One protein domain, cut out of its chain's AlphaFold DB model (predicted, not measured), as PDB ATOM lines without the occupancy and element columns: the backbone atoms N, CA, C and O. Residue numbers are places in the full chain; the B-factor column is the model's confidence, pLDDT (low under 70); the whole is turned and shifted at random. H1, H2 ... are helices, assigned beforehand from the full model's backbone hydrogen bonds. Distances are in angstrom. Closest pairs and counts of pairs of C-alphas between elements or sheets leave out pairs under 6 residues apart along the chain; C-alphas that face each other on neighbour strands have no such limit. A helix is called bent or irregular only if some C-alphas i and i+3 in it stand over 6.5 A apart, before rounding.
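Overview. This is residues 6 to 84 of the 231 residues of the protein "NERD domain-containing protein" of Gammaproteobacteria bacterium (UniProt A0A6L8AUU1). Two long helices, H1 and H2, run side by side along a narrow rod and cross as a slim X, the printed part folding back between them at one end. The first and last printed residues, Gly 6 and Arg 84, both lie at the other end of the rod, and residues 38 to 44 and 48 to 54 stand free near the turn. The printed part has 79 residues, with two named helices in the order H1, H2 and no named strand; the class is all helix. The whole is only just extended, close to loose, with a radius of gyration of the C-alphas of 17.8 A, and spans 55 by 18 by 17 A.

Along the chain. H1 is residues 6 to 41, 51.5 A from first to last C-alpha; it begins at C-alpha 6 at (80.173, -24.879, 39.936) and ends at C-alpha 41 at (77.544, 21.433, 62.376). H2 is residues 49 to 84, 52.4 A long in the same measure, and ends at C-alpha 84 at (69.389, -16.548, 30.108). H2 is neither bent nor irregular, but only just: C-alphas 55 and 58 are 6.3 A apart.

Arrangement. H1 and H2 are near each other, with 22 pairs of C-alphas within 10 A; their closest C-alphas are 8.4 A apart. A short link of 7 residues joins them. Each O i to N i+4 pair in H1 is within hydrogen-bond range, and 30 of 32 in H2.

Size, cuts and confidence. The C-alphas farthest apart, those of Pro 46 and Arg 84, are 55.9 A apart, while those of Gly 6 and Arg 84 are 16.8 A apart. The printed part has no cut and no long link. The mean pLDDT of the printed part is 70.4; residues 6 to 19, 22, 45 to 47, 50 to 55 and 73 to 79 are under 70.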
ATOM      1  N   GLY A   6      80.431 -25.277  38.546       39.09
ATOM      2  CA  GLY A   6      80.173 -24.879  39.936       39.09
ATOM      3  C   GLY A   6      80.617 -23.455  40.324       39.09
ATOM      4  O   GLY A   6      80.138 -22.929  41.333       39.09
ATOM      5  N   GLU A   7      81.498 -22.800  39.557       50.31
ATOM      6  CA  GLU A   7      81.902 -21.408  39.823       50.31
ATOM      7  C   GLU A   7      80.742 -20.443  39.610       50.31
ATOM      8  O   GLU A   7      80.605 -19.486  40.364       50.31
ATOM      9  N   TRP A   8      79.866 -20.706  38.642       47.44
ATOM     10  CA  TRP A   8      78.727 -19.837  38.353       47.44
ATOM     11  C   TRP A   8      77.714 -19.798  39.503       47.44
ATOM     12  O   TRP A   8      77.242 -18.724  39.885       47.44
ATOM     13  N   LEU A   9      77.417 -20.954  40.109       46.53
ATOM     14  CA  LEU A   9      76.498 -21.032  41.246       46.53
ATOM     15  C   LEU A   9      77.117 -20.403  42.504       46.53
ATOM     16  O   LEU A   9      76.444 -19.659  43.221       46.53
ATOM     17  N   ARG A  10      78.419 -20.637  42.733       53.81
ATOM     18  CA  ARG A  10      79.177 -19.997  43.819       53.81
ATOM     19  C   ARG A  10      79.248 -18.484  43.635       53.81
ATOM     20  O   ARG A  10      78.992 -17.772  44.601       53.81
ATOM     21  N   HIS A  11      79.485 -17.992  42.418       55.53
ATOM     22  CA  HIS A  11      79.431 -16.567  42.095       55.53
ATOM     23  C   HIS A  11      78.038 -15.986  42.333       55.53
ATOM     24  O   HIS A  11      77.931 -14.965  42.991       55.53
ATOM     25  N   ARG A  12      76.956 -16.664  41.930       55.12
ATOM     26  CA  ARG A  12      75.579 -16.199  42.195       55.12
ATOM     27  C   ARG A  12      75.260 -16.043  43.682       55.12
ATOM     28  O   ARG A  12      74.602 -15.076  44.067       55.12
ATOM     29  N   ILE A  13      75.674 -17.009  44.506       57.16
ATOM     30  CA  ILE A  13      75.427 -16.993  45.955       57.16
ATOM     31  C   ILE A  13      76.308 -15.937  46.631       57.16
ATOM     32  O   ILE A  13      75.810 -15.159  47.448       57.16
ATOM     33  N   LEU A  14      77.587 -15.856  46.246       58.31
ATOM     34  CA  LEU A  14      78.500 -14.810  46.705       58.31
ATOM     35  C   LEU A  14      77.987 -13.424  46.316       58.31
ATOM     36  O   LEU A  14      77.895 -12.573  47.184       58.31
ATOM     37  N   ASP A  15      77.554 -13.204  45.078       59.84
ATOM     38  CA  ASP A  15      77.112 -11.896  44.582       59.84
ATOM     39  C   ASP A  15      75.831 -11.407  45.270       59.84
ATOM     40  O   ASP A  15      75.693 -10.216  45.566       59.84
ATOM     41  N   ARG A  16      74.887 -12.314  45.566       60.41
ATOM     42  CA  ARG A  16      73.638 -11.955  46.255       60.41
ATOM     43  C   ARG A  16      73.890 -11.575  47.716       60.41
ATOM     44  O   ARG A  16      73.338 -10.579  48.177       60.41
ATOM     45  N   ASN A  17      74.748 -12.320  48.412       64.06
ATOM     46  CA  ASN A  17      75.111 -12.025  49.800       64.06
ATOM     47  C   ASN A  17      76.046 -10.813  49.901       64.06
ATOM     48  O   ASN A  17      75.864  -9.969  50.776       64.06
ATOM     49  N   LEU A  18      76.986 -10.669  48.965       65.31
ATOM     50  CA  LEU A  18      77.891  -9.527  48.878       65.31
ATOM     51  C   LEU A  18      77.104  -8.235  48.651       65.31
ATOM     52  O   LEU A  18      77.364  -7.249  49.326       65.31
ATOM     53  N   GLY A  19      76.092  -8.245  47.777       67.56
ATOM     54  CA  GLY A  19      75.215  -7.091  47.574       67.56
ATOM     55  C   GLY A  19      74.525  -6.634  48.862       67.56
ATOM     56  O   GLY A  19      74.536  -5.446  49.168       67.56
ATOM     57  N   VAL A  20      73.970  -7.563  49.647       72.88
ATOM     58  CA  VAL A  20      73.308  -7.244  50.927       72.88
ATOM     59  C   VAL A  20      74.301  -6.695  51.950       72.88
ATOM     60  O   VAL A  20      74.041  -5.650  52.543       72.88
ATOM     61  N   VAL A  21      75.456  -7.347  52.121       73.06
ATOM     62  CA  VAL A  21      76.513  -6.888  53.039       73.06
ATOM     63  C   VAL A  21      77.009  -5.497  52.641       73.06
ATOM     64  O   VAL A  21      77.183  -4.636  53.500       73.06
ATOM     65  N   LEU A  22      77.170  -5.236  51.344       69.06
ATOM     66  CA  LEU A  22      77.608  -3.942  50.828       69.06
ATOM     67  C   LEU A  22      76.577  -2.839  51.067       69.06
ATOM     68  O   LEU A  22      76.955  -1.762  51.516       69.06
ATOM     69  N   TRP A  23      75.289  -3.092  50.819       72.94
ATOM     70  CA  TRP A  23      74.229  -2.113  51.090       72.94
ATOM     71  C   TRP A  23      74.062  -1.842  52.586       72.94
ATOM     72  O   TRP A  23      73.888  -0.689  52.976       72.94
ATOM     73  N   ALA A  24      74.173  -2.872  53.427       76.31
ATOM     74  CA  ALA A  24      74.149  -2.712  54.878       76.31
ATOM     75  C   ALA A  24      75.351  -1.890  55.375       76.31
ATOM     76  O   ALA A  24      75.177  -0.953  56.152       76.31
ATOM     77  N   THR A  25      76.553  -2.179  54.869       74.06
ATOM     78  CA  THR A  25      77.772  -1.425  55.207       74.06
ATOM     79  C   THR A  25      77.677   0.022  54.716       74.06
ATOM     80  O   THR A  25      77.987   0.944  55.463       74.06
ATOM     81  N   ALA A  26      77.174   0.241  53.496       71.94
ATOM     82  CA  ALA A  26      76.927   1.568  52.935       71.94
ATOM     83  C   ALA A  26      75.949   2.388  53.790       71.94
ATOM     84  O   ALA A  26      76.223   3.545  54.099       71.94
ATOM     85  N   GLY A  27      74.828   1.781  54.193       77.19
ATOM     86  CA  GLY A  27      73.830   2.421  55.048       77.19
ATOM     87  C   GLY A  27      74.389   2.782  56.424       77.19
ATOM     88  O   GLY A  27      74.185   3.900  56.892       77.19
ATOM     89  N   LEU A  28      75.153   1.873  57.040       80.69
ATOM     90  CA  LEU A  28      75.791   2.117  58.333       80.69
ATOM     91  C   LEU A  28      76.821   3.252  58.253       80.69
ATOM     92  O   LEU A  28      76.840   4.129  59.110       80.69
ATOM     93  N   MET A  29      77.647   3.280  57.206       72.06
ATOM     94  CA  MET A  29      78.638   4.344  57.019       72.06
ATOM     95  C   MET A  29      77.993   5.695  56.705       72.06
ATOM     96  O   MET A  29      78.464   6.714  57.207       72.06
ATOM     97  N   TRP A  30      76.904   5.718  55.928       78.69
ATOM     98  CA  TRP A  30      76.123   6.937  55.701       78.69
ATOM     99  C   TRP A  30      75.550   7.478  57.011       78.69
ATOM    100  O   TRP A  30      75.667   8.671  57.279       78.69
ATOM    101  N   LEU A  31      75.010   6.598  57.861       80.50
ATOM    102  CA  LEU A  31      74.521   6.968  59.186       80.50
ATOM    103  C   LEU A  31      75.647   7.550  60.053       80.50
ATOM    104  O   LEU A  31      75.480   8.628  60.618       80.50
ATOM    105  N   CYS A  32      76.812   6.896  60.106       79.12
ATOM    106  CA  CYS A  32      77.977   7.406  60.835       79.12
ATOM    107  C   CYS A  32      78.439   8.774  60.309       79.12
ATOM    108  O   CYS A  32      78.721   9.668  61.103       79.12
ATOM    109  N   GLY A  33      78.480   8.963  58.986       75.38
ATOM    110  CA  GLY A  33      78.838  10.237  58.361       75.38
ATOM    111  C   GLY A  33      77.821  11.346  58.646       75.38
ATOM    112  O   GLY A  33      78.217  12.472  58.933       75.38
ATOM    113  N   ALA A  34      76.524  11.030  58.634       75.38
ATOM    114  CA  ALA A  34      75.461  11.971  58.980       75.38
ATOM    115  C   ALA A  34      75.539  12.401  60.454       75.38
ATOM    116  O   ALA A  34      75.435  13.590  60.753       75.38
ATOM    117  N   VAL A  35      75.788  11.455  61.367       81.19
ATOM    118  CA  VAL A  35      76.002  11.740  62.795       81.19
ATOM    119  C   VAL A  35      77.240  12.613  62.992       81.19
ATOM    120  O   VAL A  35      77.171  13.621  63.689       81.19
ATOM    121  N   LEU A  36      78.356  12.283  62.339       74.88
ATOM    122  CA  LEU A  36      79.585  13.071  62.424       74.88
ATOM    123  C   LEU A  36      79.390  14.492  61.867       74.88
ATOM    124  O   LEU A  36      79.815  15.463  62.487       74.88
ATOM    125  N   GLY A  37      78.694  14.623  60.735       71.44
ATOM    126  CA  GLY A  37      78.347  15.911  60.138       71.44
ATOM    127  C   GLY A  37      77.471  16.768  61.053       71.44
ATOM    128  O   GLY A  37      77.708  17.968  61.162       71.44
ATOM    129  N   LEU A  38      76.516  16.161  61.766       77.12
ATOM    130  CA  LEU A  38      75.716  16.845  62.785       77.12
ATOM    131  C   LEU A  38      76.584  17.341  63.949       77.12
ATOM    132  O   LEU A  38      76.478  18.505  64.323       77.12
ATOM    133  N   VAL A  39      77.476  16.503  64.488       77.50
ATOM    134  CA  VAL A  39      78.392  16.883  65.587       77.50
ATOM    135  C   VAL A  39      79.254  18.090  65.199       77.50
ATOM    136  O   VAL A  39      79.399  19.030  65.981       77.50
ATOM    137  N   VAL A  40      79.769  18.100  63.969       72.38
ATOM    138  CA  VAL A  40      80.530  19.227  63.411       72.38
ATOM    139  C   VAL A  40      79.650  20.467  63.229       72.38
ATOM    140  O   VAL A  40      80.052  21.559  63.622       72.38
ATOM    141  N   ALA A  41      78.450  20.319  62.658       70.94
ATOM    142  CA  ALA A  41      77.544  21.433  62.376       70.94
ATOM    143  C   ALA A  41      77.082  22.164  63.647       70.94
ATOM    144  O   ALA A  41      76.898  23.379  63.623       70.94
ATOM    145  N   PHE A  42      76.949  21.446  64.765       80.88
ATOM    146  CA  PHE A  42      76.649  22.034  66.074       80.88
ATOM    147  C   PHE A  42      77.871  22.650  66.775       80.88
ATOM    148  O   PHE A  42      77.764  23.075  67.924       80.88
ATOM    149  N   GLY A  43      79.030  22.718  66.111       73.31
ATOM    150  CA  GLY A  43      80.235  23.352  66.651       73.31
ATOM    151  C   GLY A  43      80.869  22.586  67.812       73.31
ATOM    152  O   GLY A  43      81.700  23.140  68.528       73.31
ATOM    153  N   LEU A  44      80.502  21.314  68.003       71.75
ATOM    154  CA  LEU A  44      81.010  20.474  69.092       71.75
ATOM    155  C   LEU A  44      82.446  19.987  68.841       71.75
ATOM    156  O   LEU A  44      83.059  19.397  69.728       71.75
ATOM    157  N   MET A  45      82.987  20.227  67.643       68.81
ATOM    158  CA  MET A  45      84.344  19.847  67.265       68.81
ATOM    159  C   MET A  45      84.972  20.942  66.385       68.81
ATOM    160  O   MET A  45      84.500  21.153  65.264       68.81
ATOM    161  N   PRO A  46      86.019  21.650  66.847       68.62
ATOM    162  CA  PRO A  46      86.749  22.586  66.001       68.62
ATOM    163  C   PRO A  46      87.536  21.793  64.954       68.62
ATOM    164  O   PRO A  46      88.457  21.052  65.290       68.62
ATOM    165  N   LEU A  47      87.151  21.911  63.683       68.94
ATOM    166  CA  LEU A  47      87.852  21.259  62.581       68.94
ATOM    167  C   LEU A  47      88.951  22.180  62.052       68.94
ATOM    168  O   LEU A  47      88.668  23.237  61.489       68.94
ATOM    169  N   ASP A  48      90.201  21.754  62.190       76.69
ATOM    170  CA  ASP A  48      91.284  22.303  61.383       76.69
ATOM    171  C   ASP A  48      91.243  21.720  59.951       76.69
ATOM    172  O   ASP A  48      90.472  20.809  59.626       76.69
ATOM    173  N   GLN A  49      92.072  22.259  59.055       70.12
ATOM    174  CA  GLN A  49      92.102  21.838  57.646       70.12
ATOM    175  C   GLN A  49      92.453  20.344  57.477       70.12
ATOM    176  O   GLN A  49      91.999  19.706  56.525       70.12
ATOM    177  N   TRP A  50      93.205  19.764  58.417       67.75
ATOM    178  CA  TRP A  50      93.557  18.342  58.427       67.75
ATOM    179  C   TRP A  50      92.385  17.456  58.850       67.75
ATOM    180  O   TRP A  50      92.177  16.385  58.277       67.75
ATOM    181  N   SER A  51      91.562  17.932  59.781       68.12
ATOM    182  CA  SER A  51      90.345  17.257  60.224       68.12
ATOM    183  C   SER A  51      89.324  17.131  59.088       68.12
ATOM    184  O   SER A  51      88.699  16.083  58.927       68.12
ATOM    185  N   LEU A  52      89.209  18.153  58.231       67.06
ATOM    186  CA  LEU A  52      88.369  18.099  57.025       67.06
ATOM    187  C   LEU A  52      88.861  17.049  56.020       67.06
ATOM    188  O   LEU A  52      88.050  16.331  55.439       67.06
ATOM    189  N   LEU A  53      90.178  16.915  55.847       67.12
ATOM    190  CA  LEU A  53      90.789  15.882  55.005       67.12
ATOM    191  C   LEU A  53      90.523  14.472  55.545       67.12
ATOM    192  O   LEU A  53      90.151  13.590  54.774       67.12
ATOM    193  N   ILE A  54      90.648  14.267  56.860       67.75
ATOM    194  CA  ILE A  54      90.375  12.980  57.521       67.75
ATOM    195  C   ILE A  54      88.903  12.570  57.368       67.75
ATOM    196  O   ILE A  54      88.616  11.383  57.233       67.75
ATOM    197  N   VAL A  55      87.974  13.530  57.332       69.88
ATOM    198  CA  VAL A  55      86.541  13.263  57.115       69.88
ATOM    199  C   VAL A  55      86.204  13.074  55.631       69.88
ATOM    200  O   VAL A  55      85.391  12.217  55.282       69.88
ATOM    201  N   ALA A  56      86.838  13.833  54.735       70.94
ATOM    202  CA  ALA A  56      86.557  13.781  53.302       70.94
ATOM    203  C   ALA A  56      87.161  12.547  52.609       70.94
ATOM    204  O   ALA A  56      86.533  11.973  51.715       70.94
ATOM    205  N   LEU A  57      88.358  12.110  53.018       75.25
ATOM    206  CA  LEU A  57      89.081  11.005  52.378       75.25
ATOM    207  C   LEU A  57      88.299   9.672  52.414       75.25
ATOM    208  O   LEU A  57      88.172   9.048  51.356       75.25
ATOM    209  N   PRO A  58      87.690   9.246  53.543       74.25
ATOM    210  CA  PRO A  58      86.819   8.072  53.576       74.25
ATOM    211  C   PRO A  58      85.624   8.197  52.630       74.25
ATOM    212  O   PRO A  58      85.264   7.221  51.978       74.25
ATOM    213  N   GLY A  59      85.041   9.395  52.505       74.25
ATOM    214  CA  GLY A  59      83.936   9.661  51.583       74.25
ATOM    215  C   GLY A  59      84.332   9.461  50.118       74.25
ATOM    216  O   GLY A  59      83.605   8.816  49.361       74.25
ATOM    217  N   VAL A  60      85.515   9.942  49.723       77.81
ATOM    218  CA  VAL A  60      86.051   9.771  48.360       77.81
ATOM    219  C   VAL A  60      86.394   8.308  48.072       77.81
ATOM    220  O   VAL A  60      86.006   7.781  47.028       77.81
ATOM    221  N   VAL A  61      87.077   7.627  48.999       79.50
ATOM    222  CA  VAL A  61      87.398   6.193  48.870       79.50
ATOM    223  C   VAL A  61      86.116   5.370  48.755       79.50
ATOM    224  O   VAL A  61      86.014   4.486  47.904       79.50
ATOM    225  N   PHE A  62      85.101   5.696  49.554       73.88
ATOM    226  CA  PHE A  62      83.815   5.019  49.514       73.88
ATOM    227  C   PHE A  62      83.076   5.256  48.197       73.88
ATOM    228  O   PHE A  62      82.588   4.302  47.596       73.88
ATOM    229  N   LEU A  63      83.038   6.496  47.701       77.31
ATOM    230  CA  LEU A  63      82.456   6.801  46.395       77.31
ATOM    231  C   LEU A  63      83.149   5.996  45.288       77.31
ATOM    232  O   LEU A  63      82.474   5.418  44.437       77.31
ATOM    233  N   ALA A  64      84.479   5.888  45.322       79.50
ATOM    234  CA  ALA A  64      85.231   5.079  44.367       79.50
ATOM    235  C   ALA A  64      84.861   3.585  44.449       79.50
ATOM    236  O   ALA A  64      84.623   2.956  43.414       79.50
ATOM    237  N   ILE A  65      84.744   3.026  45.659       78.50
ATOM    238  CA  ILE A  65      84.309   1.636  45.883       78.50
ATOM    239  C   ILE A  65      82.868   1.431  45.394       78.50
ATOM    240  O   ILE A  65      82.599   0.479  44.663       78.50
ATOM    241  N   ALA A  66      81.946   2.335  45.729       74.50
ATOM    242  CA  ALA A  66      80.549   2.272  45.313       74.50
ATOM    243  C   ALA A  66      80.411   2.328  43.785       74.50
ATOM    244  O   ALA A  66      79.685   1.520  43.206       74.50
ATOM    245  N   LEU A  67      81.151   3.215  43.109       78.25
ATOM    246  CA  LEU A  67      81.180   3.298  41.646       78.25
ATOM    247  C   LEU A  67      81.794   2.042  41.010       78.25
ATOM    248  O   LEU A  67      81.260   1.530  40.022       78.25
ATOM    249  N   TYR A  68      82.879   1.508  41.580       79.06
ATOM    250  CA  TYR A  68      83.495   0.258  41.126       79.06
ATOM    251  C   TYR A  68      82.520  -0.923  41.231       79.06
ATOM    252  O   TYR A  68      82.362  -1.697  40.282       79.06
ATOM    253  N   LEU A  69      81.823  -1.036  42.361       73.94
ATOM    254  CA  LEU A  69      80.846  -2.091  42.617       73.94
ATOM    255  C   LEU A  69      79.585  -1.925  41.777       73.94
ATOM    256  O   LEU A  69      79.082  -2.916  41.254       73.94
ATOM    257  N   ALA A  70      79.103  -0.697  41.577       73.12
ATOM    258  CA  ALA A  70      78.010  -0.419  40.654       73.12
ATOM    259  C   ALA A  70      78.387  -0.891  39.245       73.12
ATOM    260  O   ALA A  70      77.652  -1.671  38.641       73.12
ATOM    261  N   LYS A  71      79.582  -0.537  38.757       75.38
ATOM    262  CA  LYS A  71      80.092  -1.010  37.464       75.38
ATOM    263  C   LYS A  71      80.146  -2.543  37.390       75.38
ATOM    264  O   LYS A  71      79.672  -3.120  36.412       75.38
ATOM    265  N   ARG A  72      80.662  -3.212  38.427       71.38
ATOM    266  CA  ARG A  72      80.690  -4.686  38.544       71.38
ATOM    267  C   ARG A  72      79.288  -5.299  38.543       71.38
ATOM    268  O   ARG A  72      79.041  -6.248  37.807       71.38
ATOM    269  N   GLY A  73      78.355  -4.749  39.315       66.12
ATOM    270  CA  GLY A  73      76.977  -5.233  39.395       66.12
ATOM    271  C   GLY A  73      76.239  -5.117  38.063       66.12
ATOM    272  O   GLY A  73      75.444  -5.989  37.713       66.12
ATOM    273  N   TRP A  74      76.536  -4.078  37.280       61.91
ATOM    274  CA  TRP A  74      76.015  -3.937  35.921       61.91
ATOM    275  C   TRP A  74      76.587  -5.009  34.989       61.91
ATOM    276  O   TRP A  74      75.819  -5.630  34.261       61.91
ATOM    277  N   GLN A  75      77.891  -5.293  35.070       63.50
ATOM    278  CA  GLN A  75      78.524  -6.372  34.300       63.50
ATOM    279  C   GLN A  75      77.931  -7.747  34.637       63.50
ATOM    280  O   GLN A  75      77.600  -8.501  33.729       63.50
ATOM    281  N   VAL A  76      77.727  -8.063  35.920       61.38
ATOM    282  CA  VAL A  76      77.121  -9.339  36.349       61.38
ATOM    283  C   VAL A  76      75.667  -9.451  35.881       61.38
ATOM    284  O   VAL A  76      75.243 -10.504  35.405       61.38
ATOM    285  N   ARG A  77      74.890  -8.363  35.965       62.59
ATOM    286  CA  ARG A  77      73.520  -8.330  35.428       62.59
ATOM    287  C   ARG A  77      73.495  -8.583  33.926       62.59
ATOM    288  O   ARG A  77      72.593  -9.276  33.460       62.59
ATOM    289  N   ASP A  78      74.454  -8.038  33.189       66.81
ATOM    290  CA  ASP A  78      74.551  -8.224  31.743       66.81
ATOM    291  C   ASP A  78      74.971  -9.656  31.377       66.81
ATOM    292  O   ASP A  78      74.332 -10.292  30.541       66.81
ATOM    293  N   MET A  79      75.928 -10.235  32.113       64.56
ATOM    294  CA  MET A  79      76.272 -11.662  32.012       64.56
ATOM    295  C   MET A  79      75.058 -12.560  32.284       64.56
ATOM    296  O   MET A  79      74.820 -13.527  31.564       64.56
ATOM    297  N   GLY A  80      74.238 -12.212  33.281       74.06
ATOM    298  CA  GLY A  80      73.003 -12.931  33.584       74.06
ATOM    299  C   GLY A  80      71.970 -12.882  32.455       74.06
ATOM    300  O   GLY A  80      71.197 -13.827  32.304       74.06
ATOM    301  N   LYS A  81      71.950 -11.815  31.647       80.81
ATOM    302  CA  LYS A  81      71.087 -11.732  30.459       80.81
ATOM    303  C   LYS A  81      71.609 -12.591  29.313       80.81
ATOM    304  O   LYS A  81      70.797 -13.228  28.651       80.81
ATOM    305  N   GLY A  82      72.928 -12.621  29.109       82.75
ATOM    306  CA  GLY A  82      73.582 -13.503  28.137       82.75
ATOM    307  C   GLY A  82      73.281 -14.975  28.413       82.75
ATOM    308  O   GLY A  82      72.716 -15.648  27.561       82.75
ATOM    309  N   ALA A  83      73.517 -15.429  29.647       82.44
ATOM    310  CA  ALA A  83      73.248 -16.814  30.041       82.44
ATOM    311  C   ALA A  83      71.761 -17.195  29.904       82.44
ATOM    312  O   ALA A  83      71.432 -18.259  29.398       82.44
ATOM    313  N   ARG A  84      70.834 -16.307  30.297       85.62
ATOM    314  CA  ARG A  84      69.389 -16.548  30.108       85.62
ATOM    315  C   ARG A  84      68.982 -16.591  28.638       85.62
ATOM    316  O   ARG A  84      68.019 -17.265  28.295       85.62
TER     317      ARG A  84